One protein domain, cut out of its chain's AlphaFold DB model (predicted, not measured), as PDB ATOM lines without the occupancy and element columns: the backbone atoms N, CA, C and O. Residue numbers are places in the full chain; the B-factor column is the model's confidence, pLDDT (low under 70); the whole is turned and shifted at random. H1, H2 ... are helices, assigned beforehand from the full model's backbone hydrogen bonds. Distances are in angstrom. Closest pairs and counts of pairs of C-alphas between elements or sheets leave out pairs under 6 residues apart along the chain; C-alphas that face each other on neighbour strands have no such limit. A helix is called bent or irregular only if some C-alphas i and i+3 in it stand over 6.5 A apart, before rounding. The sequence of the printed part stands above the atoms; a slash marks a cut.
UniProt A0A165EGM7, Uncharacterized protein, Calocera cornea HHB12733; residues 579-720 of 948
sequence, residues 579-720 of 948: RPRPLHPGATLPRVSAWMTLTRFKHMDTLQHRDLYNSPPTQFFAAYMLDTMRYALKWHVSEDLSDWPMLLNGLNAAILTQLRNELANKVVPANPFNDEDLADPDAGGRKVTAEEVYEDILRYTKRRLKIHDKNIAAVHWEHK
ATOM      1  N   ARG A 579     -22.577 -17.944  15.336       90.69
ATOM      2  CA  ARG A 579     -23.309 -17.297  16.440       90.69
ATOM      3  C   ARG A 579     -23.642 -15.829  16.114       90.69
ATOM      4  O   ARG A 579     -22.869 -15.175  15.424       90.69
ATOM      5  N   PRO A 580     -24.748 -15.274  16.653       93.19
ATOM      6  CA  PRO A 580     -25.731 -15.915  17.528       93.19
ATOM      7  C   PRO A 580     -26.674 -16.853  16.758       93.19
ATOM      8  O   PRO A 580     -27.281 -16.456  15.762       93.19
ATOM      9  N   ARG A 581     -26.839 -18.086  17.257       95.50
ATOM     10  CA  ARG A 581     -27.769 -19.062  16.667       95.50
ATOM     11  C   ARG A 581     -29.229 -18.560  16.818       95.50
ATOM     12  O   ARG A 581     -29.534 -17.953  17.850       95.50
ATOM     13  N   PRO A 582     -30.130 -18.749  15.831       95.50
ATOM     14  CA  PRO A 582     -31.476 -18.163  15.853       95.50
ATOM     15  C   PRO A 582     -32.343 -18.702  16.999       95.50
ATOM     16  O   PRO A 582     -32.607 -19.897  17.058       95.50
ATOM     17  N   LEU A 583     -32.808 -17.816  17.891       94.75
ATOM     18  CA  LEU A 583     -33.578 -18.168  19.095       94.75
ATOM     19  C   LEU A 583     -34.792 -19.059  18.782       94.75
ATOM     20  O   LEU A 583     -35.777 -18.595  18.219       94.75
ATOM     21  N   HIS A 584     -34.746 -20.322  19.199       92.31
ATOM     22  CA  HIS A 584     -35.867 -21.251  19.078       92.31
ATOM     23  C   HIS A 584     -36.852 -21.086  20.254       92.31
ATOM     24  O   HIS A 584     -36.390 -21.003  21.396       92.31
ATOM     25  N   PRO A 585     -38.181 -21.056  20.026       92.50
ATOM     26  CA  PRO A 585     -38.876 -21.107  18.729       92.50
ATOM     27  C   PRO A 585     -39.114 -19.725  18.078       92.50
ATOM     28  O   PRO A 585     -39.679 -19.647  16.998       92.50
ATOM     29  N   GLY A 586     -38.725 -18.616  18.717       90.06
ATOM     30  CA  GLY A 586     -39.140 -17.255  18.329       90.06
ATOM     31  C   GLY A 586     -38.455 -16.601  17.114       90.06
ATOM     32  O   GLY A 586     -38.723 -15.430  16.843       90.06
ATOM     33  N   ALA A 587     -37.548 -17.278  16.409       93.00
ATOM     34  CA  ALA A 587     -36.880 -16.753  15.215       93.00
ATOM     35  C   ALA A 587     -37.655 -17.070  13.924       93.00
ATOM     36  O   ALA A 587     -38.235 -18.137  13.774       93.00
ATOM     37  N   THR A 588     -37.624 -16.150  12.956       91.31
ATOM     38  CA  THR A 588     -38.317 -16.315  11.670       91.31
ATOM     39  C   THR A 588     -37.605 -17.315  10.750       91.31
ATOM     40  O   THR A 588     -36.373 -17.349  10.698       91.31
ATOM     41  N   LEU A 589     -38.368 -18.078   9.958       86.50
ATOM     42  CA  LEU A 589     -37.829 -19.102   9.045       86.50
ATOM     43  C   LEU A 589     -36.711 -18.606   8.105       86.50
ATOM     44  O   LEU A 589     -35.696 -19.298   8.013       86.50
ATOM     45  N   PRO A 590     -36.776 -17.404   7.488       90.12
ATOM     46  CA  PRO A 590     -35.667 -16.891   6.679       90.12
ATOM     47  C   PRO A 590     -34.364 -16.720   7.475       90.12
ATOM     48  O   PRO A 590     -33.282 -16.942   6.938       90.12
ATOM     49  N   ARG A 591     -34.443 -16.388   8.773       89.94
ATOM     50  CA  ARG A 591     -33.271 -16.286   9.656       89.94
ATOM     51  C   ARG A 591     -32.703 -17.661  10.023       89.94
ATOM     52  O   ARG A 591     -31.489 -17.782  10.179       89.94
ATOM     53  N   VAL A 592     -33.553 -18.681  10.152       92.00
ATOM     54  CA  VAL A 592     -33.126 -20.074  10.380       92.00
ATOM     55  C   VAL A 592     -32.443 -20.634   9.129       92.00
ATOM     56  O   VAL A 592     -31.316 -21.115   9.220       92.00
ATOM     57  N   SER A 593     -33.058 -20.462   7.955       87.44
ATOM     58  CA  SER A 593     -32.499 -20.850   6.652       87.44
ATOM     59  C   SER A 593     -31.168 -20.144   6.348       87.44
ATOM     60  O   SER A 593     -30.191 -20.801   5.984       87.44
ATOM     61  N   ALA A 594     -31.070 -18.831   6.588       88.75
ATOM     62  CA  ALA A 594     -29.817 -18.088   6.429       88.75
ATOM     63  C   ALA A 594     -28.711 -18.595   7.375       88.75
ATOM     64  O   ALA A 594     -27.559 -18.723   6.960       88.75
ATOM     65  N   TRP A 595     -29.049 -18.940   8.625       94.75
ATOM     66  CA  TRP A 595     -28.096 -19.527   9.574       94.75
ATOM     67  C   TRP A 595     -27.628 -20.927   9.148       94.75
ATOM     68  O   TRP A 595     -26.427 -21.193   9.179       94.75
ATOM     69  N   MET A 596     -28.541 -21.802   8.709       93.62
ATOM     70  CA  MET A 596     -28.202 -23.128   8.173       93.62
ATOM     71  C   MET A 596     -27.287 -23.014   6.948       93.62
ATOM     72  O   MET A 596     -26.270 -23.698   6.875       93.62
ATOM     73  N   THR A 597     -27.604 -22.098   6.034       91.00
ATOM     74  CA  THR A 597     -26.829 -21.831   4.813       91.00
ATOM     75  C   THR A 597     -25.420 -21.324   5.137       91.00
ATOM     76  O   THR A 597     -24.438 -21.886   4.653       91.00
ATOM     77  N   LEU A 598     -25.296 -20.315   6.009       92.44
ATOM     78  CA  LEU A 598     -24.003 -19.793   6.465       92.44
ATOM     79  C   LEU A 598     -23.168 -20.877   7.161       92.44
ATOM     80  O   LEU A 598     -21.975 -21.000   6.891       92.44
ATOM     81  N   THR A 599     -23.793 -21.680   8.022       94.38
ATOM     82  CA  THR A 599     -23.127 -22.779   8.735       94.38
ATOM     83  C   THR A 599     -22.626 -23.849   7.761       94.38
ATOM     84  O   THR A 599     -21.476 -24.269   7.868       94.38
ATOM     85  N   ARG A 600     -23.420 -24.199   6.735       92.62
ATOM     86  CA  ARG A 600     -23.023 -25.145   5.679       92.62
ATOM     87  C   ARG A 600     -21.790 -24.646   4.927       92.62
ATOM     88  O   ARG A 600     -20.823 -25.393   4.810       92.62
ATOM     89  N   PHE A 601     -21.780 -23.382   4.495       92.00
ATOM     90  CA  PHE A 601     -20.606 -22.785   3.848       92.00
ATOM     91  C   PHE A 601     -19.378 -22.751   4.766       92.00
ATOM     92  O   PHE A 601     -18.284 -23.072   4.319       92.00
ATOM     93  N   LYS A 602     -19.535 -22.439   6.060       91.94
ATOM     94  CA  LYS A 602     -18.419 -22.410   7.026       91.94
ATOM     95  C   LYS A 602     -17.910 -23.791   7.468       91.94
ATOM     96  O   LYS A 602     -16.926 -23.857   8.200       91.94
ATOM     97  N   HIS A 603     -18.539 -24.878   7.029       91.19
ATOM     98  CA  HIS A 603     -18.038 -26.247   7.203       91.19
ATOM     99  C   HIS A 603     -17.565 -26.896   5.905       91.19
ATOM    100  O   HIS A 603     -16.902 -27.929   5.970       91.19
ATOM    101  N   MET A 604     -17.904 -26.319   4.750       91.00
ATOM    102  CA  MET A 604     -17.674 -26.925   3.442       91.00
ATOM    103  C   MET A 604     -16.195 -27.256   3.223       91.00
ATOM    104  O   MET A 604     -15.880 -28.414   2.975       91.00
ATOM    105  N   ASP A 605     -15.308 -26.279   3.414       90.44
ATOM    106  CA  ASP A 605     -13.864 -26.411   3.189       90.44
ATOM    107  C   ASP A 605     -13.260 -27.517   4.077       90.44
ATOM    108  O   ASP A 605     -12.598 -28.433   3.589       90.44
ATOM    109  N   THR A 606     -13.565 -27.496   5.383       91.75
ATOM    110  CA  THR A 606     -13.132 -28.531   6.335       91.75
ATOM    111  C   THR A 606     -13.661 -29.908   5.944       91.75
ATOM    112  O   THR A 606     -12.901 -30.870   5.958       91.75
ATOM    113  N   LEU A 607     -14.943 -30.043   5.591       91.88
ATOM    114  CA  LEU A 607     -15.527 -31.337   5.222       91.88
ATOM    115  C   LEU A 607     -14.946 -31.873   3.904       91.88
ATOM    116  O   LEU A 607     -14.557 -33.036   3.856       91.88
ATOM    117  N   GLN A 608     -14.786 -31.029   2.883       91.00
ATOM    118  CA  GLN A 608     -14.178 -31.407   1.602       91.00
ATOM    119  C   GLN A 608     -12.717 -31.842   1.764       91.00
ATOM    120  O   GLN A 608     -12.330 -32.885   1.244       91.00
ATOM    121  N   HIS A 609     -11.919 -31.104   2.539       91.50
ATOM    122  CA  HIS A 609     -10.524 -31.459   2.817       91.50
ATOM    123  C   HIS A 609     -10.413 -32.775   3.611       91.50
ATOM    124  O   HIS A 609      -9.524 -33.597   3.380       91.50
ATOM    125  N   ARG A 610     -11.357 -33.027   4.525       92.06
ATOM    126  CA  ARG A 610     -11.469 -34.301   5.250       92.06
ATOM    127  C   ARG A 610     -11.870 -35.462   4.348       92.06
ATOM    128  O   ARG A 610     -11.369 -36.571   4.542       92.06
ATOM    129  N   ASP A 611     -12.748 -35.223   3.380       91.25
ATOM    130  CA  ASP A 611     -13.140 -36.233   2.405       91.25
ATOM    131  C   ASP A 611     -11.997 -36.580   1.448       91.25
ATOM    132  O   ASP A 611     -11.721 -37.768   1.275       91.25
ATOM    133  N   LEU A 612     -11.294 -35.566   0.927       91.56
ATOM    134  CA  LEU A 612     -10.155 -35.685   0.010       91.56
ATOM    135  C   LEU A 612      -9.030 -36.572   0.563       91.56
ATOM    136  O   LEU A 612      -8.568 -37.479  -0.124       91.56
ATOM    137  N   TYR A 613      -8.625 -36.357   1.820       93.00
ATOM    138  CA  TYR A 613      -7.560 -37.137   2.473       93.00
ATOM    139  C   TYR A 613      -8.078 -38.308   3.318       93.00
ATOM    140  O   TYR A 613      -7.357 -38.802   4.181       93.00
ATOM    141  N   ASN A 614      -9.335 -38.724   3.114       92.88
ATOM    142  CA  ASN A 614      -9.997 -39.812   3.843       92.88
ATOM    143  C   ASN A 614      -9.708 -39.790   5.364       92.88
ATOM    144  O   ASN A 614      -9.244 -40.769   5.951       92.88
ATOM    145  N   SER A 615      -9.907 -38.618   5.978       94.00
ATOM    146  CA  SER A 615      -9.496 -38.290   7.348       94.00
ATOM    147  C   SER A 615     -10.699 -38.369   8.305       94.00
ATOM    148  O   SER A 615     -11.629 -37.564   8.180       94.00
ATOM    149  N   PRO A 616     -10.737 -39.302   9.280       94.75
ATOM    150  CA  PRO A 616     -11.800 -39.360  10.286       94.75
ATOM    151  C   PRO A 616     -11.812 -38.110  11.186       94.75
ATOM    152  O   PRO A 616     -10.853 -37.334  11.194       94.75
ATOM    153  N   PRO A 617     -12.922 -37.812  11.879       95.38
ATOM    154  CA  PRO A 617     -13.024 -36.660  12.759       95.38
ATOM    155  C   PRO A 617     -12.310 -36.933  14.079       95.38
ATOM    156  O   PRO A 617     -12.253 -38.067  14.551       95.38
ATOM    157  N   THR A 618     -11.787 -35.871  14.685       96.50
ATOM    158  CA  THR A 618     -11.433 -35.896  16.102       96.50
ATOM    159  C   THR A 618     -12.706 -35.927  16.944       96.50
ATOM    160  O   THR A 618     -13.743 -35.388  16.540       96.50
ATOM    161  N   GLN A 619     -12.620 -36.468  18.156       95.50
ATOM    162  CA  GLN A 619     -13.660 -36.413  19.181       95.50
ATOM    163  C   GLN A 619     -14.188 -34.979  19.366       95.50
ATOM    164  O   GLN A 619     -15.399 -34.770  19.469       95.50
ATOM    165  N   PHE A 620     -13.295 -33.980  19.348       95.94
ATOM    166  CA  PHE A 620     -13.649 -32.566  19.483       95.94
ATOM    167  C   PHE A 620     -14.455 -32.042  18.282       95.94
ATOM    168  O   PHE A 620     -15.506 -31.422  18.471       95.94
ATOM    169  N   PHE A 621     -14.026 -32.329  17.046       95.56
ATOM    170  CA  PHE A 621     -14.754 -31.913  15.843       95.56
ATOM    171  C   PHE A 621     -16.093 -32.657  15.695       95.56
ATOM    172  O   PHE A 621     -17.106 -32.040  15.364       95.56
ATOM    173  N   ALA A 622     -16.140 -33.952  16.021       95.69
ATOM    174  CA  ALA A 622     -17.367 -34.748  16.040       95.69
ATOM    175  C   ALA A 622     -18.381 -34.229  17.074       95.69
ATOM    176  O   ALA A 622     -19.558 -34.051  16.751       95.69
ATOM    177  N   ALA A 623     -17.935 -33.914  18.297       95.44
ATOM    178  CA  ALA A 623     -18.781 -33.322  19.333       95.44
ATOM    179  C   ALA A 623     -19.328 -31.944  18.920       95.44
ATOM    180  O   ALA A 623     -20.503 -31.650  19.159       95.44
ATOM    181  N   TYR A 624     -18.507 -31.123  18.257       95.38
ATOM    182  CA  TYR A 624     -18.925 -29.831  17.721       95.38
ATOM    183  C   TYR A 624     -19.965 -29.959  16.592       95.38
ATOM    184  O   TYR A 624     -21.005 -29.296  16.638       95.38
ATOM    185  N   MET A 625     -19.740 -30.848  15.618       94.94
ATOM    186  CA  MET A 625     -20.726 -31.131  14.570       94.94
ATOM    187  C   MET A 625     -22.050 -31.618  15.172       94.94
ATOM    188  O   MET A 625     -23.111 -31.115  14.800       94.94
ATOM    189  N   LEU A 626     -21.999 -32.526  16.155       94.69
ATOM    190  CA  LEU A 626     -23.189 -33.047  16.828       94.69
ATOM    191  C   LEU A 626     -23.963 -31.958  17.593       94.69
ATOM    192  O   LEU A 626     -25.188 -31.973  17.552       94.69
ATOM    193  N   ASP A 627     -23.311 -30.992  18.253       94.88
ATOM    194  CA  ASP A 627     -24.000 -29.842  18.873       94.88
ATOM    195  C   ASP A 627     -24.717 -28.960  17.832       94.88
ATOM    196  O   ASP A 627     -25.878 -28.576  18.013       94.88
ATOM    197  N   THR A 628     -24.069 -28.693  16.697       95.25
ATOM    198  CA  THR A 628     -24.667 -27.940  15.584       95.25
ATOM    199  C   THR A 628     -25.863 -28.685  14.970       95.25
ATOM    200  O   THR A 628     -26.914 -28.076  14.747       95.25
ATOM    201  N   MET A 629     -25.769 -30.009  14.785       94.31
ATOM    202  CA  MET A 629     -26.891 -30.855  14.350       94.31
ATOM    203  C   MET A 629     -28.024 -30.904  15.382       94.31
ATOM    204  O   MET A 629     -29.173 -30.664  15.022       94.31
ATOM    205  N   ARG A 630     -27.724 -31.158  16.667       93.81
ATOM    206  CA  ARG A 630     -28.686 -31.145  17.791       93.81
ATOM    207  C   ARG A 630     -29.457 -29.827  17.865       93.81
ATOM    208  O   ARG A 630     -30.615 -29.809  18.282       93.81
ATOM    209  N   TYR A 631     -28.825 -28.715  17.486       95.00
ATOM    210  CA  TYR A 631     -29.477 -27.413  17.434       95.00
ATOM    211  C   TYR A 631     -30.435 -27.283  16.243       95.00
ATOM    212  O   TYR A 631     -31.588 -26.901  16.434       95.00
ATOM    213  N   ALA A 632     -29.989 -27.635  15.033       93.94
ATOM    214  CA  ALA A 632     -30.843 -27.628  13.843       93.94
ATOM    215  C   ALA A 632     -32.011 -28.619  13.950       93.94
ATOM    216  O   ALA A 632     -33.117 -28.313  13.513       93.94
ATOM    217  N   LEU A 633     -31.800 -29.767  14.598       92.69
ATOM    218  CA  LEU A 633     -32.812 -30.800  14.808       92.69
ATOM    219  C   LEU A 633     -34.091 -30.251  15.461       92.69
ATOM    220  O   LEU A 633     -35.189 -30.650  15.084       92.69
ATOM    221  N   LYS A 634     -33.961 -29.295  16.389       93.00
ATOM    222  CA  LYS A 634     -35.104 -28.639  17.050       93.00
ATOM    223  C   LYS A 634     -36.007 -27.918  16.051       93.00
ATOM    224  O   LYS A 634     -37.218 -27.959  16.204       93.00
ATOM    225  N   TRP A 635     -35.411 -27.320  15.020       92.19
ATOM    226  CA  TRP A 635     -36.117 -26.660  13.925       92.19
ATOM    227  C   TRP A 635     -36.667 -27.657  12.895       92.19
ATOM    228  O   TRP A 635     -37.802 -27.499  12.456       92.19
ATOM    229  N   HIS A 636     -35.933 -28.727  12.562       86.50
ATOM    230  CA  HIS A 636     -36.450 -29.803  11.700       86.50
ATOM    231  C   HIS A 636     -37.682 -30.506  12.295       86.50
ATOM    232  O   HIS A 636     -38.559 -30.932  11.553       86.50
ATOM    233  N   VAL A 637     -37.760 -30.630  13.624       85.44
ATOM    234  CA  VAL A 637     -38.904 -31.247  14.322       85.44
ATOM    235  C   VAL A 637     -40.101 -30.292  14.462       85.44
ATOM    236  O   VAL A 637     -41.216 -30.777  14.642       85.44
ATOM    237  N   SER A 638     -39.910 -28.969  14.356       85.25
ATOM    238  CA  SER A 638     -40.993 -27.982  14.511       85.25
ATOM    239  C   SER A 638     -41.503 -27.344  13.210       85.25
ATOM    240  O   SER A 638     -42.659 -26.942  13.186       85.25
ATOM    241  N   GLU A 639     -40.689 -27.245  12.150       82.00
ATOM    242  CA  GLU A 639     -40.986 -26.416  10.957       82.00
ATOM    243  C   GLU A 639     -40.816 -27.151   9.596       82.00
ATOM    244  O   GLU A 639     -40.675 -26.492   8.570       82.00
ATOM    245  N   ASP A 640     -40.760 -28.495   9.569       77.31
ATOM    246  CA  ASP A 640     -40.546 -29.353   8.366       77.31
ATOM    247  C   ASP A 640     -39.459 -28.843   7.388       77.31
ATOM    248  O   ASP A 640     -39.626 -28.787   6.168       77.31
ATOM    249  N   LEU A 641     -38.311 -28.432   7.936       81.12
ATOM    250  CA  LEU A 641     -37.188 -27.945   7.134       81.12
ATOM    251  C   LEU A 641     -36.477 -29.097   6.408       81.12
ATOM    252  O   LEU A 641     -36.077 -30.084   7.030       81.12
ATOM    253  N   SER A 642     -36.227 -28.926   5.109       75.81
ATOM    254  CA  SER A 642     -35.415 -29.833   4.283       75.81
ATOM    255  C   SER A 642     -33.910 -29.709   4.541       75.81
ATOM    256  O   SER A 642     -33.184 -30.703   4.519       75.81
ATOM    257  N   ASP A 643     -33.429 -28.485   4.761       82.81
ATOM    258  CA  ASP A 643     -32.007 -28.149   4.692       82.81
ATOM    259  C   ASP A 643     -31.278 -28.265   6.029       82.81
ATOM    260  O   ASP A 643     -31.593 -27.573   6.991       82.81
ATOM    261  N   TRP A 644     -30.234 -29.092   6.062       88.44
ATOM    262  CA  TRP A 644     -29.365 -29.250   7.230       88.44
ATOM    263  C   TRP A 644     -28.201 -28.239   7.226       88.44
ATOM    264  O   TRP A 644     -27.709 -27.874   6.153       88.44
ATOM    265  N   PRO A 645     -27.688 -27.812   8.397       89.12
ATOM    266  CA  PRO A 645     -26.564 -26.870   8.512       89.12
ATOM    267  C   PRO A 645     -25.212 -27.448   8.052       89.12
ATOM    268  O   PRO A 645     -24.202 -26.758   8.098       89.12
ATOM    269  N   MET A 646     -25.169 -28.715   7.644       88.50
ATOM    270  CA  MET A 646     -24.025 -29.388   7.030       88.50
ATOM    271  C   MET A 646     -24.540 -30.533   6.153       88.50
ATOM    272  O   MET A 646     -25.676 -30.979   6.326       88.50
ATOM    273  N   LEU A 647     -23.723 -30.994   5.207       85.69
ATOM    274  CA  LEU A 647     -24.024 -32.200   4.438       85.69
ATOM    275  C   LEU A 647     -23.911 -33.418   5.365       85.69
ATOM    276  O   LEU A 647     -22.931 -33.542   6.093       85.69
ATOM    277  N   LEU A 648     -24.935 -34.276   5.376       87.38
ATOM    278  CA  LEU A 648     -24.970 -35.479   6.222       87.38
ATOM    279  C   LEU A 648     -24.356 -36.705   5.526       87.38
ATOM    280  O   LEU A 648     -23.867 -37.615   6.190       87.38
ATOM    281  N   ASN A 649     -24.372 -36.725   4.193       85.62
ATOM    282  CA  ASN A 649     -23.679 -37.713   3.370       85.62
ATOM    283  C   ASN A 649     -22.157 -37.564   3.521       85.62
ATOM    284  O   ASN A 649     -21.651 -36.446   3.534       85.62
ATOM    285  N   GLY A 650     -21.432 -38.682   3.612       85.00
ATOM    286  CA  GLY A 650     -19.977 -38.689   3.827       85.00
ATOM    287  C   GLY A 650     -19.547 -38.607   5.298       85.00
ATOM    288  O   GLY A 650     -18.413 -38.959   5.616       85.00
ATOM    289  N   LEU A 651     -20.443 -38.230   6.219       89.50
ATOM    290  CA  LEU A 651     -20.146 -38.219   7.653       89.50
ATOM    291  C   LEU A 651     -20.039 -39.636   8.236       89.50
ATOM    292  O   LEU A 651     -20.669 -40.576   7.751       89.50
ATOM    293  N   ASN A 652     -19.261 -39.772   9.309       93.00
ATOM    294  CA  ASN A 652     -19.020 -41.034  10.010       93.00
ATOM    295  C   ASN A 652     -20.296 -41.556  10.701       93.00
ATOM    296  O   ASN A 652     -21.015 -40.799  11.367       93.00
ATOM    297  N   ALA A 653     -20.545 -42.863  10.595       92.75
ATOM    298  CA  ALA A 653     -21.733 -43.544  11.108       92.75
ATOM    299  C   ALA A 653     -21.968 -43.348  12.613       92.75
ATOM    300  O   ALA A 653     -23.121 -43.236  13.040       92.75
ATOM    301  N   ALA A 654     -20.904 -43.212  13.409       93.75
ATOM    302  CA  ALA A 654     -21.002 -42.881  14.830       93.75
ATOM    303  C   ALA A 654     -21.790 -41.577  15.072       93.75
ATOM    304  O   ALA A 654     -22.659 -41.523  15.943       93.75
ATOM    305  N   ILE A 655     -21.546 -40.528  14.279       93.56
ATOM    306  CA  ILE A 655     -22.169 -39.205  14.464       93.56
ATOM    307  C   ILE A 655     -23.669 -39.278  14.175       93.56
ATOM    308  O   ILE A 655     -24.481 -38.790  14.966       93.56
ATOM    309  N   LEU A 656     -24.047 -39.939  13.079       91.56
ATOM    310  CA  LEU A 656     -25.452 -40.107  12.710       91.56
ATOM    311  C   LEU A 656     -26.185 -41.053  13.671       91.56
ATOM    312  O   LEU A 656     -27.336 -40.795  14.015       91.56
ATOM    313  N   THR A 657     -25.504 -42.074  14.201       91.69
ATOM    314  CA  THR A 657     -26.039 -42.953  15.254       91.69
ATOM    315  C   THR A 657     -26.345 -42.177  16.537       91.69
ATOM    316  O   THR A 657     -27.400 -42.374  17.143       91.69
ATOM    317  N   GLN A 658     -25.484 -41.234  16.936       93.19
ATOM    318  CA  GLN A 658     -25.760 -40.385  18.098       93.19
ATOM    319  C   GLN A 658     -26.869 -39.358  17.819       93.19
ATOM    320  O   GLN A 658     -27.741 -39.175  18.667       93.19
ATOM    321  N   LEU A 659     -26.935 -38.770  16.618       92.25
ATOM    322  CA  LEU A 659     -28.069 -37.927  16.211       92.25
ATOM    323  C   LEU A 659     -29.400 -38.710  16.197       92.25
ATOM    324  O   LEU A 659     -30.437 -38.183  16.600       92.25
ATOM    325  N   ARG A 660     -29.373 -39.989  15.801       89.69
ATOM    326  CA  ARG A 660     -30.510 -40.921  15.866       89.69
ATOM    327  C   ARG A 660     -30.913 -41.244  17.310       89.69
ATOM    328  O   ARG A 660     -32.104 -41.370  17.592       89.69
ATOM    329  N   ASN A 661     -29.955 -41.346  18.235       90.88
ATOM    330  CA  ASN A 661     -30.236 -41.518  19.664       90.88
ATOM    331  C   ASN A 661     -30.907 -40.269  20.271       90.88
ATOM    332  O   ASN A 661     -31.900 -40.419  20.986       90.88
ATOM    333  N   GLU A 662     -30.452 -39.061  19.917       89.12
ATOM    334  CA  GLU A 662     -31.117 -37.791  20.270       89.12
ATOM    335  C   GLU A 662     -32.548 -37.725  19.709       89.12
ATOM    336  O   GLU A 662     -33.493 -37.456  20.447       89.12
ATOM    337  N   LEU A 663     -32.747 -38.066  18.428       86.88
ATOM    338  CA  LEU A 663     -34.070 -38.153  17.779       86.88
ATOM    339  C   LEU A 663     -35.030 -39.156  18.449       86.88
ATOM    340  O   LEU A 663     -36.259 -39.023  18.366       86.88
ATOM    341  N   ALA A 664     -34.477 -40.172  19.109       85.69
ATOM    342  CA  ALA A 664     -35.216 -41.154  19.891       85.69
ATOM    343  C   ALA A 664     -35.446 -40.726  21.357       85.69
ATOM    344  O   ALA A 664     -36.064 -41.486  22.101       85.69
ATOM    345  N   ASN A 665     -34.979 -39.541  21.775       86.50
ATOM    346  CA  ASN A 665     -34.927 -39.071  23.167       86.50
ATOM    347  C   ASN A 665     -34.208 -40.053  24.120       86.50
ATOM    348  O   ASN A 665     -34.556 -40.155  25.299       86.50
ATOM    349  N   LYS A 666     -33.215 -40.802  23.624       88.25
ATOM    350  CA  LYS A 666     -32.371 -41.663  24.464       88.25
ATOM    351  C   LYS A 666     -31.331 -40.819  25.200       88.25
ATOM    352  O   LYS A 666     -30.855 -39.817  24.678       88.25
ATOM    353  N   VAL A 667     -30.925 -41.265  26.389       84.25
ATOM    354  CA  VAL A 667     -29.828 -40.632  27.136       84.25
ATOM    355  C   VAL A 667     -28.509 -40.874  26.395       84.25
ATOM    356  O   VAL A 667     -28.020 -42.001  26.355       84.25
ATOM    357  N   VAL A 668     -27.943 -39.819  25.812       82.06
ATOM    358  CA  VAL A 668     -26.633 -39.849  25.148       82.06
ATOM    359  C   VAL A 668     -25.530 -39.550  26.180       82.06
ATOM    360  O   VAL A 668     -25.687 -38.618  26.973       82.06
ATOM    361  N   PRO A 669     -24.419 -40.316  26.217       86.00
ATOM    362  CA  PRO A 669     -23.306 -40.056  27.134       86.00
ATOM    363  C   PRO A 669     -22.631 -38.700  26.874       86.00
ATOM    364  O   PRO A 669     -22.618 -38.194  25.752       86.00
ATOM    365  N   ALA A 670     -22.040 -38.119  27.925       83.75
ATOM    366  CA  ALA A 670     -21.471 -36.765  27.895       83.75
ATOM    367  C   ALA A 670     -20.355 -36.590  26.845       83.75
ATOM    368  O   ALA A 670     -20.350 -35.591  26.129       83.75
ATOM    369  N   ASN A 671     -19.478 -37.593  26.716       87.25
ATOM    370  CA  ASN A 671     -18.543 -37.740  25.603       87.25
ATOM    371  C   ASN A 671     -19.035 -38.919  24.741       87.25
ATOM    372  O   ASN A 671     -18.830 -40.065  25.134       87.25
ATOM    373  N   PRO A 672     -19.726 -38.672  23.613       90.06
ATOM    374  CA  PRO A 672     -20.375 -39.724  22.827       90.06
ATOM    375  C   PRO A 672     -19.496 -40.339  21.727       90.06
ATOM    376  O   PRO A 672     -20.013 -41.094  20.903       90.06
ATOM    377  N   PHE A 673     -18.204 -40.004  21.711       94.56
ATOM    378  CA  PHE A 673     -17.212 -40.429  20.724       94.56
ATOM    379  C   PHE A 673     -15.856 -40.690  21.394       94.56
ATOM    380  O   PHE A 673     -15.536 -40.055  22.401       94.56
ATOM    381  N   ASN A 674     -15.040 -41.539  20.776       94.62
ATOM    382  CA  ASN A 674     -13.618 -41.762  21.049       94.62
ATOM    383  C   ASN A 674     -12.850 -41.598  19.720       94.62
ATOM    384  O   ASN A 674     -13.444 -41.790  18.660       94.62
ATOM    385  N   ASP A 675     -11.568 -41.225  19.744       94.56
ATOM    386  CA  ASP A 675     -10.794 -41.065  18.500       94.56
ATOM    387  C   ASP A 675     -10.553 -42.418  17.803       94.56
ATOM    388  O   ASP A 675     -10.539 -42.473  16.575       94.56
ATOM    389  N   GLU A 676     -10.435 -43.512  18.560       94.25
ATOM    390  CA  GLU A 676     -10.275 -44.866  18.008       94.25
ATOM    391  C   GLU A 676     -11.575 -45.325  17.321       94.25
ATOM    392  O   GLU A 676     -11.554 -45.644  16.135       94.25
ATOM    393  N   ASP A 677     -12.725 -45.234  18.002       93.69
ATOM    394  CA  ASP A 677     -14.057 -45.574  17.464       93.69
ATOM    395  C   ASP A 677     -14.444 -44.741  16.219       93.69
ATOM    396  O   ASP A 677     -15.234 -45.174  15.380       93.69
ATOM    397  N   LEU A 678     -13.924 -43.510  16.109       94.75
ATOM    398  CA  LEU A 678     -14.123 -42.639  14.944       94.75
ATOM    399  C   LEU A 678     -13.180 -42.969  13.777       94.75
ATOM    400  O   LEU A 678     -13.479 -42.575  12.647       94.75
ATOM    401  N   ALA A 679     -12.064 -43.650  14.046       93.88
ATOM    402  CA  ALA A 679     -11.073 -44.075  13.063       93.88
ATOM    403  C   ALA A 679     -11.342 -45.491  12.525       93.88
ATOM    404  O   ALA A 679     -11.170 -45.718  11.329       93.88
ATOM    405  N   ASP A 680     -11.792 -46.415  13.377       94.44
ATOM    406  CA  ASP A 680     -12.200 -47.771  13.000       94.44
ATOM    407  C   ASP A 680     -13.483 -47.744  12.137       94.44
ATOM    408  O   ASP A 680     -14.523 -47.271  12.611       94.44
ATOM    409  N   PRO A 681     -13.459 -48.250  10.886       91.56
ATOM    410  CA  PRO A 681     -14.644 -48.342  10.042       91.56
ATOM    411  C   PRO A 681     -15.842 -49.028  10.713       91.56
ATOM    412  O   PRO A 681     -16.966 -48.538  10.557       91.56
ATOM    413  N   ASP A 682     -15.609 -50.101  11.475       92.62
ATOM    414  CA  ASP A 682     -16.659 -50.980  11.999       92.62
ATOM    415  C   ASP A 682     -17.277 -50.450  13.306       92.62
ATOM    416  O   ASP A 682     -18.499 -50.513  13.472       92.62
ATOM    417  N   ALA A 683     -16.487 -49.830  14.194       87.94
ATOM    418  CA  ALA A 683     -16.999 -49.124  15.379       87.94
ATOM    419  C   ALA A 683     -17.820 -47.857  15.053       87.94
ATOM    420  O   ALA A 683     -18.564 -47.357  15.902       87.94
ATOM    421  N   GLY A 684     -17.732 -47.348  13.819       87.25
ATOM    422  CA  GLY A 684     -18.543 -46.226  13.338       87.25
ATOM    423  C   GLY A 684     -17.781 -45.159  12.554       87.25
ATOM    424  O   GLY A 684     -18.379 -44.145  12.183       87.25
ATOM    425  N   GLY A 685     -16.498 -45.376  12.267       90.06
ATOM    426  CA  GLY A 685     -15.679 -44.555  11.380       90.06
ATOM    427  C   GLY A 685     -16.096 -44.613   9.904       90.06
ATOM    428  O   GLY A 685     -15.778 -43.693   9.148       90.06
ATOM    429  N   ARG A 686     -16.861 -45.630   9.476       93.31
ATOM    430  CA  ARG A 686     -17.381 -45.735   8.103       93.31
ATOM    431  C   ARG A 686     -18.205 -44.501   7.718       93.31
ATOM    432  O   ARG A 686     -19.121 -44.102   8.436       93.31
ATOM    433  N   LYS A 687     -17.925 -43.943   6.536       91.25
ATOM    434  CA  LYS A 687     -18.719 -42.870   5.916       91.25
ATOM    435  C   LYS A 687     -20.098 -43.386   5.487       91.25
ATOM    436  O   LYS A 687     -20.200 -44.450   4.874       91.25
ATOM    437  N   VAL A 688     -21.148 -42.629   5.786       90.06
ATOM    438  CA  VAL A 688     -22.546 -43.016   5.531       90.06
ATOM    439  C   VAL A 688     -23.021 -42.550   4.151       90.06
ATOM    440  O   VAL A 688     -22.695 -41.440   3.710       90.06
ATOM    441  N   THR A 689     -23.795 -43.394   3.458       89.69
ATOM    442  CA  THR A 689     -24.351 -43.073   2.132       89.69
ATOM    443  C   THR A 689     -25.522 -42.089   2.213       89.69
ATOM    444  O   THR A 689     -26.133 -41.879   3.261       89.69
ATOM    445  N   ALA A 690     -25.868 -41.473   1.079       83.19
ATOM    446  CA  ALA A 690     -27.044 -40.607   0.998       83.19
ATOM    447  C   ALA A 690     -28.356 -41.390   1.221       83.19
ATOM    448  O   ALA A 690     -29.294 -40.847   1.805       83.19
ATOM    449  N   GLU A 691     -28.408 -42.665   0.811       83.38
ATOM    450  CA  GLU A 691     -29.553 -43.543   1.078       83.38
ATOM    451  C   GLU A 691     -29.720 -43.816   2.581       83.38
ATOM    452  O   GLU A 691     -30.810 -43.638   3.118       83.38
ATOM    453  N   GLU A 692     -28.640 -44.168   3.284       86.12
ATOM    454  CA  GLU A 692     -28.657 -44.415   4.733       86.12
ATOM    455  C   GLU A 692     -29.077 -43.160   5.524       86.12
ATOM    456  O   GLU A 692     -29.937 -43.238   6.400       86.12
ATOM    457  N   VAL A 693     -28.556 -41.977   5.164       82.38
ATOM    458  CA  VAL A 693     -28.995 -40.675   5.713       82.38
ATOM    459  C   VAL A 693     -30.500 -40.457   5.516       82.38
ATOM    460  O   VAL A 693     -31.198 -39.987   6.422       82.38
ATOM    461  N   TYR A 694     -31.011 -40.773   4.324       75.31
ATOM    462  CA  TYR A 694     -32.421 -40.602   3.997       75.31
ATOM    463  C   TYR A 694     -33.315 -41.562   4.794       75.31
ATOM    464  O   TYR A 694     -34.348 -41.142   5.319       75.31
ATOM    465  N   GLU A 695     -32.909 -42.824   4.919       79.56
ATOM    466  CA  GLU A 695     -33.628 -43.874   5.647       79.56
ATOM    467  C   GLU A 695     -33.669 -43.640   7.165       79.56
ATOM    468  O   GLU A 695     -34.742 -43.705   7.772       79.56
ATOM    469  N   ASP A 696     -32.531 -43.327   7.788       76.25
ATOM    470  CA  ASP A 696     -32.430 -43.240   9.249       76.25
ATOM    471  C   ASP A 696     -32.852 -41.875   9.814       76.25
ATOM    472  O   ASP A 696     -33.426 -41.814  10.905       76.25
ATOM    473  N   ILE A 697     -32.580 -40.777   9.096       79.50
ATOM    474  CA  ILE A 697     -32.811 -39.410   9.593       79.50
ATOM    475  C   ILE A 697     -34.010 -38.773   8.896       79.50
ATOM    476  O   ILE A 697     -34.997 -38.468   9.565       79.50
ATOM    477  N   LEU A 698     -33.970 -38.585   7.572       76.44
ATOM    478  CA  LEU A 698     -34.989 -37.791   6.861       76.44
ATOM    479  C   LEU A 698     -36.367 -38.472   6.851       76.44
ATOM    480  O   LEU A 698     -37.401 -37.824   7.024       76.44
ATOM    481  N   ARG A 699     -36.408 -39.801   6.716       76.12
ATOM    482  CA  ARG A 699     -37.634 -40.594   6.860       76.12
ATOM    483  C   ARG A 699     -38.120 -40.632   8.313       76.12
ATOM    484  O   ARG A 699     -39.333 -40.640   8.532       76.12
ATOM    485  N   TYR A 700     -37.226 -40.601   9.307       73.44
ATOM    486  CA  TYR A 700     -37.613 -40.561  10.722       73.44
ATOM    487  C   TYR A 700     -38.166 -39.192  11.144       73.44
ATOM    488  O   TYR A 700     -39.222 -39.152  11.779       73.44
ATOM    489  N   THR A 701     -37.539 -38.074  10.754       71.12
ATOM    490  CA  THR A 701     -38.087 -36.723  10.990       71.12
ATOM    491  C   THR A 701     -39.438 -36.574  10.298       71.12
ATOM    492  O   THR A 701     -40.414 -36.228  10.957       71.12
ATOM    493  N   LYS A 702     -39.560 -36.975   9.026       75.50
ATOM    494  CA  LYS A 702     -40.837 -36.962   8.290       75.50
ATOM    495  C   LYS A 702     -41.909 -37.868   8.911       75.50
ATOM    496  O   LYS A 702     -43.096 -37.551   8.857       75.50
ATOM    497  N   ARG A 703     -41.524 -38.984   9.548       74.12
ATOM    498  CA  ARG A 703     -42.439 -39.830  10.340       74.12
ATOM    499  C   ARG A 703     -42.845 -39.162  11.657       74.12
ATOM    500  O   ARG A 703     -44.008 -39.275  12.034       74.12
ATOM    501  N   ARG A 704     -41.926 -38.477  12.347       72.50
ATOM    502  CA  ARG A 704     -42.216 -37.693  13.561       72.50
ATOM    503  C   ARG A 704     -43.150 -36.529  13.262       72.50
ATOM    504  O   ARG A 704     -44.151 -36.403  13.956       72.50
ATOM    505  N   LEU A 705     -42.887 -35.760  12.210       71.56
ATOM    506  CA  LEU A 705     -43.748 -34.671  11.744       71.56
ATOM    507  C   LEU A 705     -45.159 -35.190  11.459       71.56
ATOM    508  O   LEU A 705     -46.083 -34.752  12.125       71.56
ATOM    509  N   LYS A 706     -45.318 -36.277  10.688       76.88
ATOM    510  CA  LYS A 706     -46.628 -36.939  10.498       76.88
ATOM    511  C   LYS A 706     -47.326 -37.407  11.789       76.88
ATOM    512  O   LYS A 706     -48.538 -37.611  11.772       76.88
ATOM    513  N   ILE A 707     -46.601 -37.629  12.889       75.38
ATOM    514  CA  ILE A 707     -47.192 -37.909  14.210       75.38
ATOM    515  C   ILE A 707     -47.598 -36.600  14.898       75.38
ATOM    516  O   ILE A 707     -48.687 -36.534  15.457       75.38
ATOM    517  N   HIS A 708     -46.784 -35.544  14.816       68.62
ATOM    518  CA  HIS A 708     -47.160 -34.209  15.284       68.62
ATOM    519  C   HIS A 708     -48.365 -33.651  14.512       68.62
ATOM    520  O   HIS A 708     -49.313 -33.221  15.156       68.62
ATOM    521  N   ASP A 709     -48.413 -33.776  13.185       72.69
ATOM    522  CA  ASP A 709     -49.559 -33.421  12.338       72.69
ATOM    523  C   ASP A 709     -50.818 -34.183  12.749       72.69
ATOM    524  O   ASP A 709     -51.888 -33.594  12.875       72.69
ATOM    525  N   LYS A 710     -50.704 -35.496  13.005       79.12
ATOM    526  CA  LYS A 710     -51.819 -36.311  13.509       79.12
ATOM    527  C   LYS A 710     -52.268 -35.877  14.899       79.12
ATOM    528  O   LYS A 710     -53.467 -35.824  15.134       79.12
ATOM    529  N   ASN A 711     -51.346 -35.531  15.794       71.81
ATOM    530  CA  ASN A 711     -51.675 -35.051  17.134       71.81
ATOM    531  C   ASN A 711     -52.308 -33.650  17.087       71.81
ATOM    532  O   ASN A 711     -53.278 -33.399  17.791       71.81
ATOM    533  N   ILE A 712     -51.825 -32.758  16.220       68.44
ATOM    534  CA  ILE A 712     -52.398 -31.430  15.960       68.44
ATOM    535  C   ILE A 712     -53.784 -31.572  15.319       68.44
ATOM    536  O   ILE A 712     -54.727 -30.911  15.746       68.44
ATOM    537  N   ALA A 713     -53.953 -32.483  14.359       71.69
ATOM    538  CA  ALA A 713     -55.242 -32.801  13.756       71.69
ATOM    539  C   ALA A 713     -56.212 -33.446  14.760       71.69
ATOM    540  O   ALA A 713     -57.391 -33.111  14.734       71.69
ATOM    541  N   ALA A 714     -55.737 -34.305  15.667       72.94
ATOM    542  CA  ALA A 714     -56.530 -34.890  16.748       72.94
ATOM    543  C   ALA A 714     -56.945 -33.829  17.777       72.94
ATOM    544  O   ALA A 714     -58.119 -33.740  18.110       72.94
ATOM    545  N   VAL A 715     -56.036 -32.941  18.189       67.12
ATOM    546  CA  VAL A 715     -56.333 -31.785  19.052       67.12
ATOM    547  C   VAL A 715     -57.316 -30.824  18.369       67.12
ATOM    548  O   VAL A 715     -58.268 -30.367  18.999       67.12
ATOM    549  N   HIS A 716     -57.179 -30.564  17.067       66.75
ATOM    550  CA  HIS A 716     -58.170 -29.807  16.295       66.75
ATOM    551  C   HIS A 716     -59.508 -30.545  16.155       66.75
ATOM    552  O   HIS A 716     -60.552 -29.899  16.175       66.75
ATOM    553  N   TRP A 717     -59.504 -31.872  16.021       69.81
ATOM    554  CA  TRP A 717     -60.707 -32.703  15.954       69.81
ATOM    555  C   TRP A 717     -61.430 -32.711  17.304       69.81
ATOM    556  O   TRP A 717     -62.635 -32.470  17.343       69.81
ATOM    557  N   GLU A 718     -60.705 -32.839  18.414       66.62
ATOM    558  CA  GLU A 718     -61.223 -32.666  19.767       66.62
ATOM    559  C   GLU A 718     -61.769 -31.254  19.984       66.62
ATOM    560  O   GLU A 718     -62.910 -31.121  20.402       66.62
ATOM    561  N   HIS A 719     -61.047 -30.189  19.623       60.38
ATOM    562  CA  HIS A 719     -61.554 -28.807  19.698       60.38
ATOM    563  C   HIS A 719     -62.693 -28.492  18.704       60.38
ATOM    564  O   HIS A 719     -63.310 -27.426  18.790       60.38
ATOM    565  N   LYS A 720     -62.987 -29.404  17.769       57.53
ATOM    566  CA  LYS A 720     -64.125 -29.355  16.838       57.53
ATOM    567  C   LYS A 720     -65.327 -30.163  17.356       57.53
ATOM    568  O   LYS A 720     -66.459 -29.791  17.052       57.53
TER     569      LYS A 720
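What this domain is: This is residues 579 to 720 of the 948 residues of an uncharacterized protein of Calocera cornea HHB12733 (UniProt A0A165EGM7). H2 runs through the middle of a compact all-helix body, with the bent H1 along one side and H3 and the first part of H6 on the other; the short H4 and H5 sit at one end. Residues 709 to 720 of H6 stick out as an arm. The printed part has 142 residues with six named helices, H1 to H6 in order, and no named strand. The radius of gyration of the C-alphas is 16.4 A and the spans are 58 by 30 by 29 A.

Where its parts are: H1, residues 589 to 612, begins at C-alpha 589 (-37.829, -19.102, 9.045). Assigned as one helix by its hydrogen bonds, it is bent: C-alphas 602 and 605 are 7.2 A apart. Its arms are H1a, residues 589 to 602, 19.8 A, and H1b, residues 605 to 612. H2 is residues 619 to 639, 30.2 A; H3 653 to 663, 15.0 A; H4 675 to 679; H5 681 to 685, only just irregular, with C-alphas 682 and 685 6.53 A apart. H6, residues 690 to 720, 41.9 A, ends at C-alpha 720 (-64.125, -29.355, 16.838).

How they stand to each other: H2, H3 and H6 form a bundle, a group of helices together. The hub H3 touches H2 at a steep tilt of 39 degrees, C-alphas 626 and 655 being closest at 6.7 A. H3 only just touches H6, with 3 pairs of C-alphas within 8 A, closest 660 and 697 at 6.9 A. H3 touches H5, closest C-alphas 654 and 684 at 4.4 A. H4 and H5 touch only at the corner, closest C-alphas 678 and 685 at 4.3 A. H1a is close to H2 but not clearly touching, closest C-alphas 596 and 632 at 7.7 A. Every O i to N i+4 pair is within hydrogen-bond range in H1a, H1b, H3 and H4, against 15 of 17 in H2, 25 of 27 in H6 and 0 of 1 in H5, where 0 of 2 O i to N i+3 pairs are.

The domain as a whole: C-alphas 613 and 720, the farthest apart, are 58.9 A from each other. The printed part has no cut; the links H2 to H3 and H3 to H4 are long. Residues 708, 712 and 715 to 720 have pLDDT under 70.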